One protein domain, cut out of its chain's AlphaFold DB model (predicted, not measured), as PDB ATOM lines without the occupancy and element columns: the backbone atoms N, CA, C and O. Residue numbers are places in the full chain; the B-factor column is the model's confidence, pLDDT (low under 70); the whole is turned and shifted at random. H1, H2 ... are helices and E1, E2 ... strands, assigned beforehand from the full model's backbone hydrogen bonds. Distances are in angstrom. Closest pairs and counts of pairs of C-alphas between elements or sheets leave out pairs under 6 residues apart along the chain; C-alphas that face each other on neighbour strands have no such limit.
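This is residues 480 to 583 of the 610 residues of an uncharacterized protein of Mytilus coruscus (UniProt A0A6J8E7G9). Two small sheets, E2 E1 E8 E9 and E4 E5 E7, lie partly face to face with their strands crossed, and H1 packs across one end of this sandwich. At the other end of the long axis the short ribbon E3 E6 and the turn after it reach farthest from H1. The printed part has 104 residues, with nine named strands and one named helix in the order E1 E2 E3 E4 E5 E6 E7 H1 E8 E9, and its class is mostly strand. Each of the three sheets is antiparallel. The whole is compact, with a radius of gyration of the C-alphas of 14.0 A, and elongated, spanning 41 by 25 by 22 A.

E1, residues 480 to 487, begins at C-alpha 480 (166.909, 263.529, 389.584) and is 22.5 A long. E2, residues 490 to 499, is 26.9 A long and bends by 50 degrees at residue 496. E3 is residues 506 to 508, E4 513 to 518, E5 525 to 530 with 16.0 A, E6 535 to 537 and E7 549 to 551. H1, residues 554 to 564, is 15.5 A long and begins at (164.127, 266.164, 369.204). E8, residues 569 to 576, is 22.2 A long. E9, residues 579 to 582, ends at (174.708, 254.248, 389.920).

The strongly twisted sheet runs E2 E1 E8 E9. In the hairpin E1 and E2, N 483 and O 494 are 2.8 A apart; between E1 and E8, N 482 and O 573 are 2.9 A apart; in the hairpin E8 and E9, N 574 and O 581 are 2.8 A apart. The other sheet of the sandwich, two sheets face to face, runs E4 E5 E7, its strands at 85 degrees to those of the first. N 517 and O 527 are 2.9 A apart in the hairpin E4 and E5, as are N 526 and O 550 between E5 and E7. The closest C-alphas of E2 and E7, those of Ile 496 and Leu 550, are 6.5 A apart. H1 is on both sheets, making two layers with each, a helix on one face. Its height is 8.3 A over the first sheet and 9.2 A over the second. Its closest C-alphas to E2 are Ile 560 and Val 492, 6.4 A; to E4, Lys 561 and Val 518, 6.9 A. In H1 every O i to N i+4 pair is within hydrogen-bond range. E3 and E6 pair with N 507 and O 536 2.8 A apart, and both are apart from H1.

The C-alphas farthest apart, of Leu 539 and Ala 565, are 41.9 A apart. The printed part has no cut. The link E6 to E7, 11 residues, is long; its residues 543 to 544 pair antiparallel with residues 535 to 536 of E6. Mean pLDDT of the printed part is 94.9, and no printed residue is under 70.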
ATOM      1  N   SER A 480     167.483 264.001 390.846       95.69
ATOM      2  CA  SER A 480     166.909 263.529 389.584       95.69
ATOM      3  C   SER A 480     167.354 262.106 389.302       95.69
ATOM      4  O   SER A 480     168.542 261.780 389.390       95.69
ATOM      5  N   LEU A 481     166.394 261.253 388.973       96.88
ATOM      6  CA  LEU A 481     166.636 259.918 388.473       96.88
ATOM      7  C   LEU A 481     166.825 259.996 386.956       96.88
ATOM      8  O   LEU A 481     165.977 260.539 386.251       96.88
ATOM      9  N   VAL A 482     167.928 259.456 386.448       97.06
ATOM     10  CA  VAL A 482     168.341 259.589 385.044       97.06
ATOM     11  C   VAL A 482     168.717 258.230 384.462       97.06
ATOM     12  O   VAL A 482     169.391 257.433 385.107       97.06
ATOM     13  N   LEU A 483     168.290 257.985 383.224       97.25
ATOM     14  CA  LEU A 483     168.702 256.862 382.389       97.25
ATOM     15  C   LEU A 483     169.857 257.313 381.497       97.25
ATOM     16  O   LEU A 483     169.692 258.221 380.683       97.25
ATOM     17  N   GLU A 484     171.005 256.659 381.600       97.31
ATOM     18  CA  GLU A 484     172.112 256.833 380.670       97.31
ATOM     19  C   GLU A 484     172.191 255.637 379.723       97.31
ATOM     20  O   GLU A 484     172.283 254.493 380.163       97.31
ATOM     21  N   VAL A 485     172.182 255.899 378.416       97.12
ATOM     22  CA  VAL A 485     172.369 254.875 377.381       97.12
ATOM     23  C   VAL A 485     173.670 255.159 376.641       97.12
ATOM     24  O   VAL A 485     173.866 256.258 376.115       97.12
ATOM     25  N   THR A 486     174.561 254.171 376.598       96.19
ATOM     26  CA  THR A 486     175.928 254.315 376.083       96.19
ATOM     27  C   THR A 486     176.249 253.273 375.012       96.19
ATOM     28  O   THR A 486     175.923 252.098 375.158       96.19
ATOM     29  N   CYS A 487     176.911 253.697 373.932       95.88
ATOM     30  CA  CYS A 487     177.499 252.812 372.923       95.88
ATOM     31  C   CYS A 487     178.756 253.453 372.313       95.88
ATOM     32  O   CYS A 487     178.677 254.537 371.727       95.88
ATOM     33  N   GLY A 488     179.911 252.783 372.424       83.75
ATOM     34  CA  GLY A 488     181.112 253.095 371.632       83.75
ATOM     35  C   GLY A 488     181.575 254.560 371.676       83.75
ATOM     36  O   GLY A 488     181.973 255.101 370.649       83.75
ATOM     37  N   GLY A 489     181.465 255.225 372.833       88.56
ATOM     38  CA  GLY A 489     181.840 256.635 373.023       88.56
ATOM     39  C   GLY A 489     180.706 257.653 372.835       88.56
ATOM     40  O   GLY A 489     180.893 258.829 373.126       88.56
ATOM     41  N   ASN A 490     179.517 257.224 372.402       95.06
ATOM     42  CA  ASN A 490     178.316 258.056 372.419       95.06
ATOM     43  C   ASN A 490     177.497 257.754 373.678       95.06
ATOM     44  O   ASN A 490     177.157 256.596 373.922       95.06
ATOM     45  N   CYS A 491     177.142 258.788 374.440       96.56
ATOM     46  CA  CYS A 491     176.248 258.689 375.591       96.56
ATOM     47  C   CYS A 491     175.053 259.637 375.441       96.56
ATOM     48  O   CYS A 491     175.155 260.737 374.881       96.56
ATOM     49  N   VAL A 492     173.893 259.197 375.924       97.19
ATOM     50  CA  VAL A 492     172.681 260.014 376.015       97.19
ATOM     51  C   VAL A 492     172.106 259.853 377.414       97.19
ATOM     52  O   VAL A 492     171.757 258.744 377.810       97.19
ATOM     53  N   VAL A 493     171.990 260.968 378.137       96.81
ATOM     54  CA  VAL A 493     171.362 261.032 379.463       96.81
ATOM     55  C   VAL A 493     169.927 261.538 379.311       96.81
ATOM     56  O   VAL A 493     169.687 262.575 378.678       96.81
ATOM     57  N   ILE A 494     168.979 260.795 379.873       97.00
ATOM     58  CA  ILE A 494     167.540 261.045 379.794       97.00
ATOM     59  C   ILE A 494     166.977 261.155 381.213       97.00
ATOM     60  O   ILE A 494     167.085 260.190 381.969       97.00
ATOM     61  N   PRO A 495     166.360 262.285 381.597       96.06
ATOM     62  CA  PRO A 495     165.696 262.394 382.890       96.06
ATOM     63  C   PRO A 495     164.468 261.477 382.937       96.06
ATOM     64  O   PRO A 495     163.633 261.502 382.034       96.06
ATOM     65  N   ILE A 496     164.379 260.661 383.986       96.50
ATOM     66  CA  ILE A 496     163.245 259.773 384.262       96.50
ATOM     67  C   ILE A 496     162.231 260.508 385.136       96.50
ATOM     68  O   ILE A 496     161.061 260.620 384.777       96.50
ATOM     69  N   LEU A 497     162.682 260.988 386.298       96.06
ATOM     70  CA  LEU A 497     161.825 261.587 387.315       96.06
ATOM     71  C   LEU A 497     162.633 262.496 388.244       96.06
ATOM     72  O   LEU A 497     163.694 262.104 388.727       96.06
ATOM     73  N   ASP A 498     162.086 263.669 388.555       95.75
ATOM     74  CA  ASP A 498     162.637 264.561 389.574       95.75
ATOM     75  C   ASP A 498     161.972 264.299 390.932       95.75
ATOM     76  O   ASP A 498     160.749 264.302 391.072       95.75
ATOM     77  N   LEU A 499     162.798 264.084 391.951       95.94
ATOM     78  CA  LEU A 499     162.407 263.861 393.336       95.94
ATOM     79  C   LEU A 499     162.635 265.139 394.154       95.94
ATOM     80  O   LEU A 499     163.668 265.809 394.045       95.94
ATOM     81  N   SER A 500     161.664 265.474 395.004       93.69
ATOM     82  CA  SER A 500     161.639 266.733 395.758       93.69
ATOM     83  C   SER A 500     162.618 266.788 396.937       93.69
ATOM     84  O   SER A 500     162.966 267.884 397.370       93.69
ATOM     85  N   LEU A 501     163.070 265.640 397.455       94.12
ATOM     86  CA  LEU A 501     163.965 265.549 398.617       94.12
ATOM     87  C   LEU A 501     165.381 265.081 398.235       94.12
ATOM     88  O   LEU A 501     165.641 264.655 397.108       94.12
ATOM     89  N   CYS A 502     166.315 265.142 399.188       94.94
ATOM     90  CA  CYS A 502     167.673 264.608 399.022       94.94
ATOM     91  C   CYS A 502     167.673 263.067 398.898       94.94
ATOM     92  O   CYS A 502     166.776 262.418 399.443       94.94
ATOM     93  N   PRO A 503     168.697 262.449 398.271       96.00
ATOM     94  CA  PRO A 503     168.742 261.000 398.042       96.00
ATOM     95  C   PRO A 503     168.665 260.167 399.326       96.00
ATOM     96  O   PRO A 503     168.143 259.060 399.312       96.00
ATOM     97  N   SER A 504     169.146 260.706 400.453       95.88
ATOM     98  CA  SER A 504     169.122 260.041 401.762       95.88
ATOM     99  C   SER A 504     167.713 259.687 402.247       95.88
ATOM    100  O   SER A 504     167.557 258.708 402.982       95.88
ATOM    101  N   TYR A 505     166.700 260.442 401.808       96.69
ATOM    102  CA  TYR A 505     165.292 260.257 402.167       96.69
ATOM    103  C   TYR A 505     164.566 259.214 401.318       96.69
ATOM    104  O   TYR A 505     163.402 258.922 401.587       96.69
ATOM    105  N   TYR A 506     165.231 258.644 400.316       97.44
ATOM    106  CA  TYR A 506     164.659 257.612 399.468       97.44
ATOM    107  C   TYR A 506     165.399 256.293 399.650       97.44
ATOM    108  O   TYR A 506     166.598 256.243 399.936       97.44
ATOM    109  N   GLU A 507     164.650 255.213 399.514       97.50
ATOM    110  CA  GLU A 507     165.169 253.870 399.341       97.50
ATOM    111  C   GLU A 507     164.932 253.465 397.889       97.50
ATOM    112  O   GLU A 507     163.805 253.505 397.394       97.50
ATOM    113  N   PHE A 508     166.022 253.157 397.190       96.75
ATOM    114  CA  PHE A 508     166.004 252.818 395.775       96.75
ATOM    115  C   PHE A 508     166.198 251.312 395.627       96.75
ATOM    116  O   PHE A 508     167.227 250.775 396.047       96.75
ATOM    117  N   SER A 509     165.243 250.638 394.992       95.25
ATOM    118  CA  SER A 509     165.485 249.291 394.468       95.25
ATOM    119  C   SER A 509     166.540 249.335 393.351       95.25
ATOM    120  O   SER A 509     166.822 250.392 392.778       95.25
ATOM    121  N   ARG A 510     167.172 248.192 393.059       94.00
ATOM    122  CA  ARG A 510     168.216 248.065 392.028       94.00
ATOM    123  C   ARG A 510     167.640 247.409 390.767       94.00
ATOM    124  O   ARG A 510     167.747 246.190 390.637       94.00
ATOM    125  N   PRO A 511     167.009 248.167 389.857       93.50
ATOM    126  CA  PRO A 511     166.409 247.595 388.662       93.50
ATOM    127  C   PRO A 511     167.458 247.253 387.599       93.50
ATOM    128  O   PRO A 511     168.518 247.878 387.507       93.50
ATOM    129  N   SER A 512     167.112 246.302 386.739       92.56
ATOM    130  CA  SER A 512     167.744 246.080 385.440       92.56
ATOM    131  C   SER A 512     166.840 246.614 384.330       92.56
ATOM    132  O   SER A 512     165.624 246.408 384.363       92.56
ATOM    133  N   VAL A 513     167.430 247.268 383.330       94.81
ATOM    134  CA  VAL A 513     166.716 247.684 382.115       94.81
ATOM    135  C   VAL A 513     166.524 246.453 381.231       94.81
ATOM    136  O   VAL A 513     167.507 245.860 380.792       94.81
ATOM    137  N   LEU A 514     165.273 246.047 381.015       94.25
ATOM    138  CA  LEU A 514     164.924 244.858 380.232       94.25
ATOM    139  C   LEU A 514     164.842 245.178 378.738       94.25
ATOM    140  O   LEU A 514     165.366 244.420 377.927       94.25
ATOM    141  N   ASP A 515     164.206 246.298 378.381       95.44
ATOM    142  CA  ASP A 515     164.059 246.730 376.989       95.44
ATOM    143  C   ASP A 515     163.934 248.258 376.868       95.44
ATOM    144  O   ASP A 515     163.424 248.931 377.770       95.44
ATOM    145  N   LEU A 516     164.401 248.797 375.740       96.81
ATOM    146  CA  LEU A 516     164.317 250.211 375.373       96.81
ATOM    147  C   LEU A 516     163.868 250.339 373.917       96.81
ATOM    148  O   LEU A 516     164.631 250.062 372.991       96.81
ATOM    149  N   THR A 517     162.659 250.854 373.705       96.38
ATOM    150  CA  THR A 517     162.109 251.089 372.365       96.38
ATOM    151  C   THR A 517     161.812 252.566 372.152       96.38
ATOM    152  O   THR A 517     161.183 253.235 372.967       96.38
ATOM    153  N   VAL A 518     162.285 253.123 371.038       95.75
ATOM    154  CA  VAL A 518     162.051 254.534 370.697       95.75
ATOM    155  C   VAL A 518     160.921 254.620 369.694       95.75
ATOM    156  O   VAL A 518     160.960 253.982 368.642       95.75
ATOM    157  N   ALA A 519     159.934 255.453 369.997       93.06
ATOM    158  CA  ALA A 519     158.797 255.660 369.125       93.06
ATOM    159  C   ALA A 519     159.212 256.307 367.787       93.06
ATOM    160  O   ALA A 519     160.172 257.094 367.685       93.06
ATOM    161  N   SER A 520     158.469 255.994 366.727       88.94
ATOM    162  CA  SER A 520     158.651 256.624 365.422       88.94
ATOM    163  C   SER A 520     158.378 258.136 365.499       88.94
ATOM    164  O   SER A 520     157.650 258.644 366.363       88.94
ATOM    165  N   PHE A 521     159.045 258.890 364.619       80.25
ATOM    166  CA  PHE A 521     158.785 260.325 364.471       80.25
ATOM    167  C   PHE A 521     157.314 260.509 364.050       80.25
ATOM    168  O   PHE A 521     156.873 259.748 363.189       80.25
ATOM    169  N   PRO A 522     156.548 261.454 364.636       84.25
ATOM    170  CA  PRO A 522     156.985 262.653 365.372       84.25
ATOM    171  C   PRO A 522     156.980 262.573 366.907       84.25
ATOM    172  O   PRO A 522     157.347 263.540 367.568       84.25
ATOM    173  N   SER A 523     156.594 261.443 367.498       84.12
ATOM    174  CA  SER A 523     156.196 261.388 368.914       84.12
ATOM    175  C   SER A 523     157.302 261.663 369.954       84.12
ATOM    176  O   SER A 523     156.964 261.964 371.094       84.12
ATOM    177  N   CYS A 524     158.594 261.603 369.588       95.19
ATOM    178  CA  CYS A 524     159.764 261.872 370.454       95.19
ATOM    179  C   CYS A 524     159.674 261.249 371.864       95.19
ATOM    180  O   CYS A 524     160.074 261.861 372.853       95.19
ATOM    181  N   LYS A 525     159.149 260.025 371.952       96.75
ATOM    182  CA  LYS A 525     159.026 259.251 373.193       96.75
ATOM    183  C   LYS A 525     159.936 258.028 373.156       96.75
ATOM    184  O   LYS A 525     160.176 257.465 372.087       96.75
ATOM    185  N   ILE A 526     160.416 257.615 374.323       97.00
ATOM    186  CA  ILE A 526     161.067 256.321 374.540       97.00
ATOM    187  C   ILE A 526     160.262 255.534 375.571       97.00
ATOM    188  O   ILE A 526     159.831 256.089 376.581       97.00
ATOM    189  N   PHE A 527     160.041 254.260 375.285       97.62
ATOM    190  CA  PHE A 527     159.431 253.304 376.191       97.62
ATOM    191  C   PHE A 527     160.539 252.459 376.804       97.62
ATOM    192  O   PHE A 527     161.365 251.886 376.093       97.62
ATOM    193  N   ALA A 528     160.564 252.417 378.127       96.75
ATOM    194  CA  ALA A 528     161.530 251.676 378.903       96.75
ATOM    195  C   ALA A 528     160.813 250.650 379.773       96.75
ATOM    196  O   ALA A 528     159.895 250.984 380.529       96.75
ATOM    197  N   VAL A 529     161.242 249.399 379.642       96.44
ATOM    198  CA  VAL A 529     160.763 248.281 380.449       96.44
ATOM    199  C   VAL A 529     161.831 247.980 381.486       96.44
ATOM    200  O   VAL A 529     162.967 247.640 381.153       96.44
ATOM    201  N   TRP A 530     161.469 248.127 382.753       94.44
ATOM    202  CA  TRP A 530     162.347 247.899 383.897       94.44
ATOM    203  C   TRP A 530     161.937 246.598 384.599       94.44
ATOM    204  O   TRP A 530     160.761 246.233 384.579       94.44
ATOM    205  N   SER A 531     162.871 245.912 385.263       93.06
ATOM    206  CA  SER A 531     162.505 244.958 386.326       93.06
ATOM    207  C   SER A 531     161.867 245.712 387.504       93.06
ATOM    208  O   SER A 531     161.844 246.938 387.474       93.06
ATOM    209  N   SER A 532     161.373 245.023 388.541       90.88
ATOM    210  CA  SER A 532     160.743 245.631 389.735       90.88
ATOM    211  C   SER A 532     161.490 246.887 390.226       90.88
ATOM    212  O   SER A 532     162.506 246.775 390.919       90.88
ATOM    213  N   PHE A 533     161.016 248.066 389.804       94.81
ATOM    214  CA  PHE A 533     161.676 249.347 390.024       94.81
ATOM    215  C   PHE A 533     160.795 250.231 390.893       94.81
ATOM    216  O   PHE A 533     159.926 250.961 390.420       94.81
ATOM    217  N   GLU A 534     161.053 250.147 392.185       95.81
ATOM    218  CA  GLU A 534     160.363 250.890 393.221       95.81
ATOM    219  C   GLU A 534     161.308 251.901 393.870       95.81
ATOM    220  O   GLU A 534     162.487 251.615 394.129       95.81
ATOM    221  N   VAL A 535     160.773 253.092 394.126       97.44
ATOM    222  CA  VAL A 535     161.421 254.139 394.915       97.44
ATOM    223  C   VAL A 535     160.495 254.481 396.069       97.44
ATOM    224  O   VAL A 535     159.384 254.967 395.855       97.44
ATOM    225  N   THR A 536     160.954 254.242 397.293       97.44
ATOM    226  CA  THR A 536     160.149 254.438 398.504       97.44
ATOM    227  C   THR A 536     160.666 255.641 399.270       97.44
ATOM    228  O   THR A 536     161.857 255.754 399.560       97.44
ATOM    229  N   ASN A 537     159.781 256.578 399.605       97.00
ATOM    230  CA  ASN A 537     160.135 257.685 400.487       97.00
ATOM    231  C   ASN A 537     160.192 257.181 401.938       97.00
ATOM    232  O   ASN A 537     159.165 256.801 402.493       97.00
ATOM    233  N   LYS A 538     161.369 257.221 402.572       96.62
ATOM    234  CA  LYS A 538     161.592 256.690 403.929       96.62
ATOM    235  C   LYS A 538     160.753 257.382 405.004       96.62
ATOM    236  O   LYS A 538     160.418 256.754 406.003       96.62
ATOM    237  N   LEU A 539     160.418 258.662 404.815       94.50
ATOM    238  CA  LEU A 539     159.634 259.429 405.790       94.50
ATOM    239  C   LEU A 539     158.146 259.095 405.715       94.50
ATOM    240  O   LEU A 539     157.488 258.982 406.742       94.50
ATOM    241  N   THR A 540     157.605 258.976 404.502       96.06
ATOM    242  CA  THR A 540     156.156 258.808 404.299       96.06
ATOM    243  C   THR A 540     155.743 257.368 404.028       96.06
ATOM    244  O   THR A 540     154.546 257.095 404.004       96.06
ATOM    245  N   GLN A 541     156.706 256.472 403.786       97.25
ATOM    246  CA  GLN A 541     156.492 255.092 403.333       97.25
ATOM    247  C   GLN A 541     155.639 255.001 402.053       97.25
ATOM    248  O   GLN A 541     155.040 253.972 401.757       97.25
ATOM    249  N   LYS A 542     155.566 256.093 401.274       96.88
ATOM    250  CA  LYS A 542     154.847 256.129 399.998       96.88
ATOM    251  C   LYS A 542     155.771 255.719 398.858       96.88
ATOM    252  O   LYS A 542     156.889 256.230 398.742       96.88
ATOM    253  N   PHE A 543     155.250 254.855 397.995       97.00
ATOM    254  CA  PHE A 543     155.889 254.461 396.748       97.00
ATOM    255  C   PHE A 543     155.752 255.562 395.699       97.00
ATOM    256  O   PHE A 543     154.689 256.170 395.538       97.00
ATOM    257  N   VAL A 544     156.839 255.817 394.982       96.94
ATOM    258  CA  VAL A 544     156.886 256.730 393.845       96.94
ATOM    259  C   VAL A 544     156.881 255.891 392.571       96.94
ATOM    260  O   VAL A 544     157.809 255.126 392.319       96.94
ATOM    261  N   MET A 545     155.823 256.031 391.773       95.44
ATOM    262  CA  MET A 545     155.670 255.298 390.516       95.44
ATOM    263  C   MET A 545     156.666 255.804 389.472       95.44
ATOM    264  O   MET A 545     156.686 256.995 389.155       95.44
ATOM    265  N   ILE A 546     157.468 254.896 388.913       97.44
ATOM    266  CA  ILE A 546     158.434 255.225 387.864       97.44
ATOM    267  C   ILE A 546     157.750 255.169 386.491       97.44
ATOM    268  O   ILE A 546     157.161 254.142 386.144       97.44
ATOM    269  N   PRO A 547     157.813 256.243 385.679       97.19
ATOM    270  CA  PRO A 547     157.215 256.236 384.352       97.19
ATOM    271  C   PRO A 547     157.958 255.276 383.412       97.19
ATOM    272  O   PRO A 547     159.186 255.259 383.340       97.19
ATOM    273  N   THR A 548     157.203 254.499 382.637       96.81
ATOM    274  CA  THR A 548     157.733 253.655 381.551       96.81
ATOM    275  C   THR A 548     157.863 254.417 380.236       96.81
ATOM    276  O   THR A 548     158.600 253.999 379.353       96.81
ATOM    277  N   THR A 549     157.167 255.547 380.086       97.31
ATOM    278  CA  THR A 549     157.224 256.395 378.889       97.31
ATOM    279  C   THR A 549     157.921 257.706 379.219       97.31
ATOM    280  O   THR A 549     157.402 258.493 380.009       97.31
ATOM    281  N   LEU A 550     159.067 257.964 378.591       97.12
ATOM    282  CA  LEU A 550     159.852 259.181 378.795       97.12
ATOM    283  C   LEU A 550     159.774 260.072 377.555       97.12
ATOM    284  O   LEU A 550     159.853 259.597 376.417       97.12
ATOM    285  N   THR A 551     159.619 261.375 377.767       96.19
ATOM    286  CA  THR A 551     159.612 262.374 376.695       96.19
ATOM    287  C   THR A 551     161.033 262.849 376.412       96.19
ATOM    288  O   THR A 551     161.800 263.169 377.317       96.19
ATOM    289  N   LEU A 552     161.404 262.891 375.135       95.62
ATOM    290  CA  LEU A 552     162.727 263.307 374.680       95.62
ATOM    291  C   LEU A 552     162.637 264.618 373.909       95.62
ATOM    292  O   LEU A 552     161.696 264.855 373.150       95.62
ATOM    293  N   SER A 553     163.677 265.446 374.017       94.06
ATOM    294  CA  SER A 553     163.890 266.496 373.020       94.06
ATOM    295  C   SER A 553     164.171 265.878 371.646       94.06
ATOM    296  O   SER A 553     164.699 264.768 371.538       94.06
ATOM    297  N   PHE A 554     163.877 266.619 370.576       91.88
ATOM    298  CA  PHE A 554     164.127 266.164 369.204       91.88
ATOM    299  C   PHE A 554     165.585 265.711 368.991       91.88
ATOM    300  O   PHE A 554     165.843 264.658 368.407       91.88
ATOM    301  N   LEU A 555     166.546 266.459 369.546       92.56
ATOM    302  CA  LEU A 555     167.969 266.133 369.451       92.56
ATOM    303  C   LEU A 555     168.336 264.869 370.247       92.56
ATOM    304  O   LEU A 555     169.116 264.051 369.760       92.56
ATOM    305  N   GLN A 556     167.766 264.685 371.446       95.00
ATOM    306  CA  GLN A 556     167.951 263.454 372.225       95.00
ATOM    307  C   GLN A 556     167.360 262.245 371.494       95.00
ATOM    308  O   GLN A 556     168.040 261.230 371.396       95.00
ATOM    309  N   SER A 557     166.156 262.373 370.920       95.19
ATOM    310  CA  SER A 557     165.494 261.328 370.124       95.19
ATOM    311  C   SER A 557     166.352 260.883 368.931       95.19
ATOM    312  O   SER A 557     166.550 259.690 368.701       95.19
ATOM    313  N   TYR A 558     166.949 261.835 368.205       94.75
ATOM    314  CA  TYR A 558     167.875 261.526 367.113       94.75
ATOM    315  C   TYR A 558     169.137 260.794 367.601       94.75
ATOM    316  O   TYR A 558     169.527 259.773 367.030       94.75
ATOM    317  N   ARG A 559     169.766 261.280 368.679       96.12
ATOM    318  CA  ARG A 559     170.981 260.664 369.236       96.12
ATOM    319  C   ARG A 559     170.721 259.259 369.764       96.12
ATOM    320  O   ARG A 559     171.515 258.364 369.491       96.12
ATOM    321  N   ILE A 560     169.613 259.045 370.471       96.44
ATOM    322  CA  ILE A 560     169.316 257.733 371.041       96.44
ATOM    323  C   ILE A 560     168.988 256.700 369.966       96.44
ATOM    324  O   ILE A 560     169.446 255.572 370.077       96.44
ATOM    325  N   LYS A 561     168.311 257.079 368.871       95.62
ATOM    326  CA  LYS A 561     168.108 256.176 367.724       95.62
ATOM    327  C   LYS A 561     169.432 255.674 367.152       95.62
ATOM    328  O   LYS A 561     169.546 254.502 366.812       95.62
ATOM    329  N   LYS A 562     170.445 256.543 367.092       95.31
ATOM    330  CA  LYS A 562     171.795 256.169 366.654       95.31
ATOM    331  C   LYS A 562     172.485 255.219 367.642       95.31
ATOM    332  O   LYS A 562     173.161 254.298 367.200       95.31
ATOM    333  N   VAL A 563     172.309 255.434 368.949       96.62
ATOM    334  CA  VAL A 563     172.878 254.575 370.006       96.62
ATOM    335  C   VAL A 563     172.209 253.197 370.029       96.62
ATOM    336  O   VAL A 563     172.910 252.195 370.041       96.62
ATOM    337  N   LEU A 564     170.875 253.137 369.955       95.44
ATOM    338  CA  LEU A 564     170.108 251.883 369.986       95.44
ATOM    339  C   LEU A 564     170.244 251.040 368.706       95.44
ATOM    340  O   LEU A 564     169.912 249.858 368.716       95.44
ATOM    341  N   ALA A 565     170.740 251.615 367.604       94.62
ATOM    342  CA  ALA A 565     171.058 250.870 366.380       94.62
ATOM    343  C   ALA A 565     172.286 249.947 366.531       94.62
ATOM    344  O   ALA A 565     172.580 249.148 365.643       94.62
ATOM    345  N   GLN A 566     173.022 250.071 367.637       94.25
ATOM    346  CA  GLN A 566     174.208 249.289 367.969       94.25
ATOM    347  C   GLN A 566     174.014 248.615 369.341       94.25
ATOM    348  O   GLN A 566     173.123 249.014 370.088       94.25
ATOM    349  N   PRO A 567     174.812 247.591 369.702       93.94
ATOM    350  CA  PRO A 567     174.812 247.058 371.063       93.94
ATOM    351  C   PRO A 567     175.123 248.171 372.069       93.94
ATOM    352  O   PRO A 567     176.146 248.840 371.947       93.94
ATOM    353  N   PHE A 568     174.245 248.375 373.046       95.19
ATOM    354  CA  PHE A 568     174.341 249.467 374.009       95.19
ATOM    355  C   PHE A 568     174.294 248.936 375.442       95.19
ATOM    356  O   PHE A 568     173.768 247.857 375.696       95.19
ATOM    357  N   ASN A 569     174.795 249.739 376.377       94.75
ATOM    358  CA  ASN A 569     174.612 249.534 377.810       94.75
ATOM    359  C   ASN A 569     173.720 250.641 378.367       94.75
ATOM    360  O   ASN A 569     173.911 251.815 378.034       94.75
ATOM    361  N   ALA A 570     172.763 250.269 379.214       96.12
ATOM    362  CA  ALA A 570     171.861 251.198 379.878       96.12
ATOM    363  C   ALA A 570     172.080 251.162 381.395       96.12
ATOM    364  O   ALA A 570     172.100 250.090 382.000       96.12
ATOM    365  N   TYR A 571     172.224 252.338 381.999       95.31
ATOM    366  CA  TYR A 571     172.478 252.517 383.424       95.31
ATOM    367  C   TYR A 571     171.473 253.492 384.018       95.31
ATOM    368  O   TYR A 571     171.119 254.490 383.391       95.31
ATOM    369  N   ILE A 572     171.043 253.229 385.248       96.56
ATOM    370  CA  ILE A 572     170.204 254.166 385.995       96.56
ATOM    371  C   ILE A 572     171.055 254.839 387.064       96.56
ATOM    372  O   ILE A 572     171.679 254.168 387.890       96.56
ATOM    373  N   TYR A 573     171.054 256.168 387.054       96.75
ATOM    374  CA  TYR A 573     171.758 257.007 388.013       96.75
ATOM    375  C   TYR A 573     170.780 257.823 388.851       96.75
ATOM    376  O   TYR A 573     169.749 258.293 388.370       96.75
ATOM    377  N   VAL A 574     171.156 258.057 390.103       97.00
ATOM    378  CA  VAL A 574     170.593 259.118 390.938       97.00
ATOM    379  C   VAL A 574     171.572 260.275 390.923       97.00
ATOM    380  O   VAL A 574     172.726 260.120 391.322       97.00
ATOM    381  N   THR A 575     171.114 261.434 390.462       95.38
ATOM    382  CA  THR A 575     171.907 262.661 390.441       95.38
ATOM    383  C   THR A 575     171.421 263.636 391.500       95.38
ATOM    384  O   THR A 575     170.226 263.886 391.637       95.38
ATOM    385  N   HIS A 576     172.347 264.194 392.273       94.44
ATOM    386  CA  HIS A 576     172.057 265.225 393.262       94.44
ATOM    387  C   HIS A 576     173.245 266.179 393.359       94.44
ATOM    388  O   HIS A 576     174.364 265.756 393.628       94.44
ATOM    389  N   GLN A 577     173.009 267.472 393.121       89.81
ATOM    390  CA  GLN A 577     174.041 268.519 393.211       89.81
ATOM    391  C   GLN A 577     175.305 268.241 392.371       89.81
ATOM    392  O   GLN A 577     176.412 268.592 392.764       89.81
ATOM    393  N   GLY A 578     175.146 267.613 391.203       86.62
ATOM    394  CA  GLY A 578     176.257 267.276 390.305       86.62
ATOM    395  C   GLY A 578     176.977 265.964 390.633       86.62
ATOM    396  O   GLY A 578     177.792 265.518 389.832       86.62
ATOM    397  N   PHE A 579     176.646 265.305 391.746       91.94
ATOM    398  CA  PHE A 579     177.102 263.946 392.035       91.94
ATOM    399  C   PHE A 579     176.137 262.931 391.425       91.94
ATOM    400  O   PHE A 579     174.923 263.106 391.526       91.94
ATOM    401  N   ALA A 580     176.669 261.870 390.817       94.69
ATOM    402  CA  ALA A 580     175.897 260.775 390.238       94.69
ATOM    403  C   ALA A 580     176.241 259.460 390.947       94.69
ATOM    404  O   ALA A 580     177.413 259.114 391.077       94.69
ATOM    405  N   THR A 581     175.226 258.725 391.401       95.56
ATOM    406  CA  THR A 581     175.376 257.393 392.007       95.56
ATOM    407  C   THR A 581     174.626 256.372 391.164       95.56
ATOM    408  O   THR A 581     173.444 256.558 390.884       95.56
ATOM    409  N   MET A 582     175.303 255.307 390.739       95.12
ATOM    410  CA  MET A 582     174.708 254.248 389.920       95.12
ATOM    411  C   MET A 582     173.834 253.321 390.779       95.12
ATOM    412  O   MET A 582     174.277 252.869 391.835       95.12
ATOM    413  N   LEU A 583     172.614 253.021 390.327       91.12
ATOM    414  CA  LEU A 583     171.685 252.103 391.007       91.12
ATOM    415  C   LEU A 583     171.716 250.676 390.445       91.12
ATOM    416  O   LEU A 583     171.516 249.715 391.187       91.12
TER     417      LEU A 583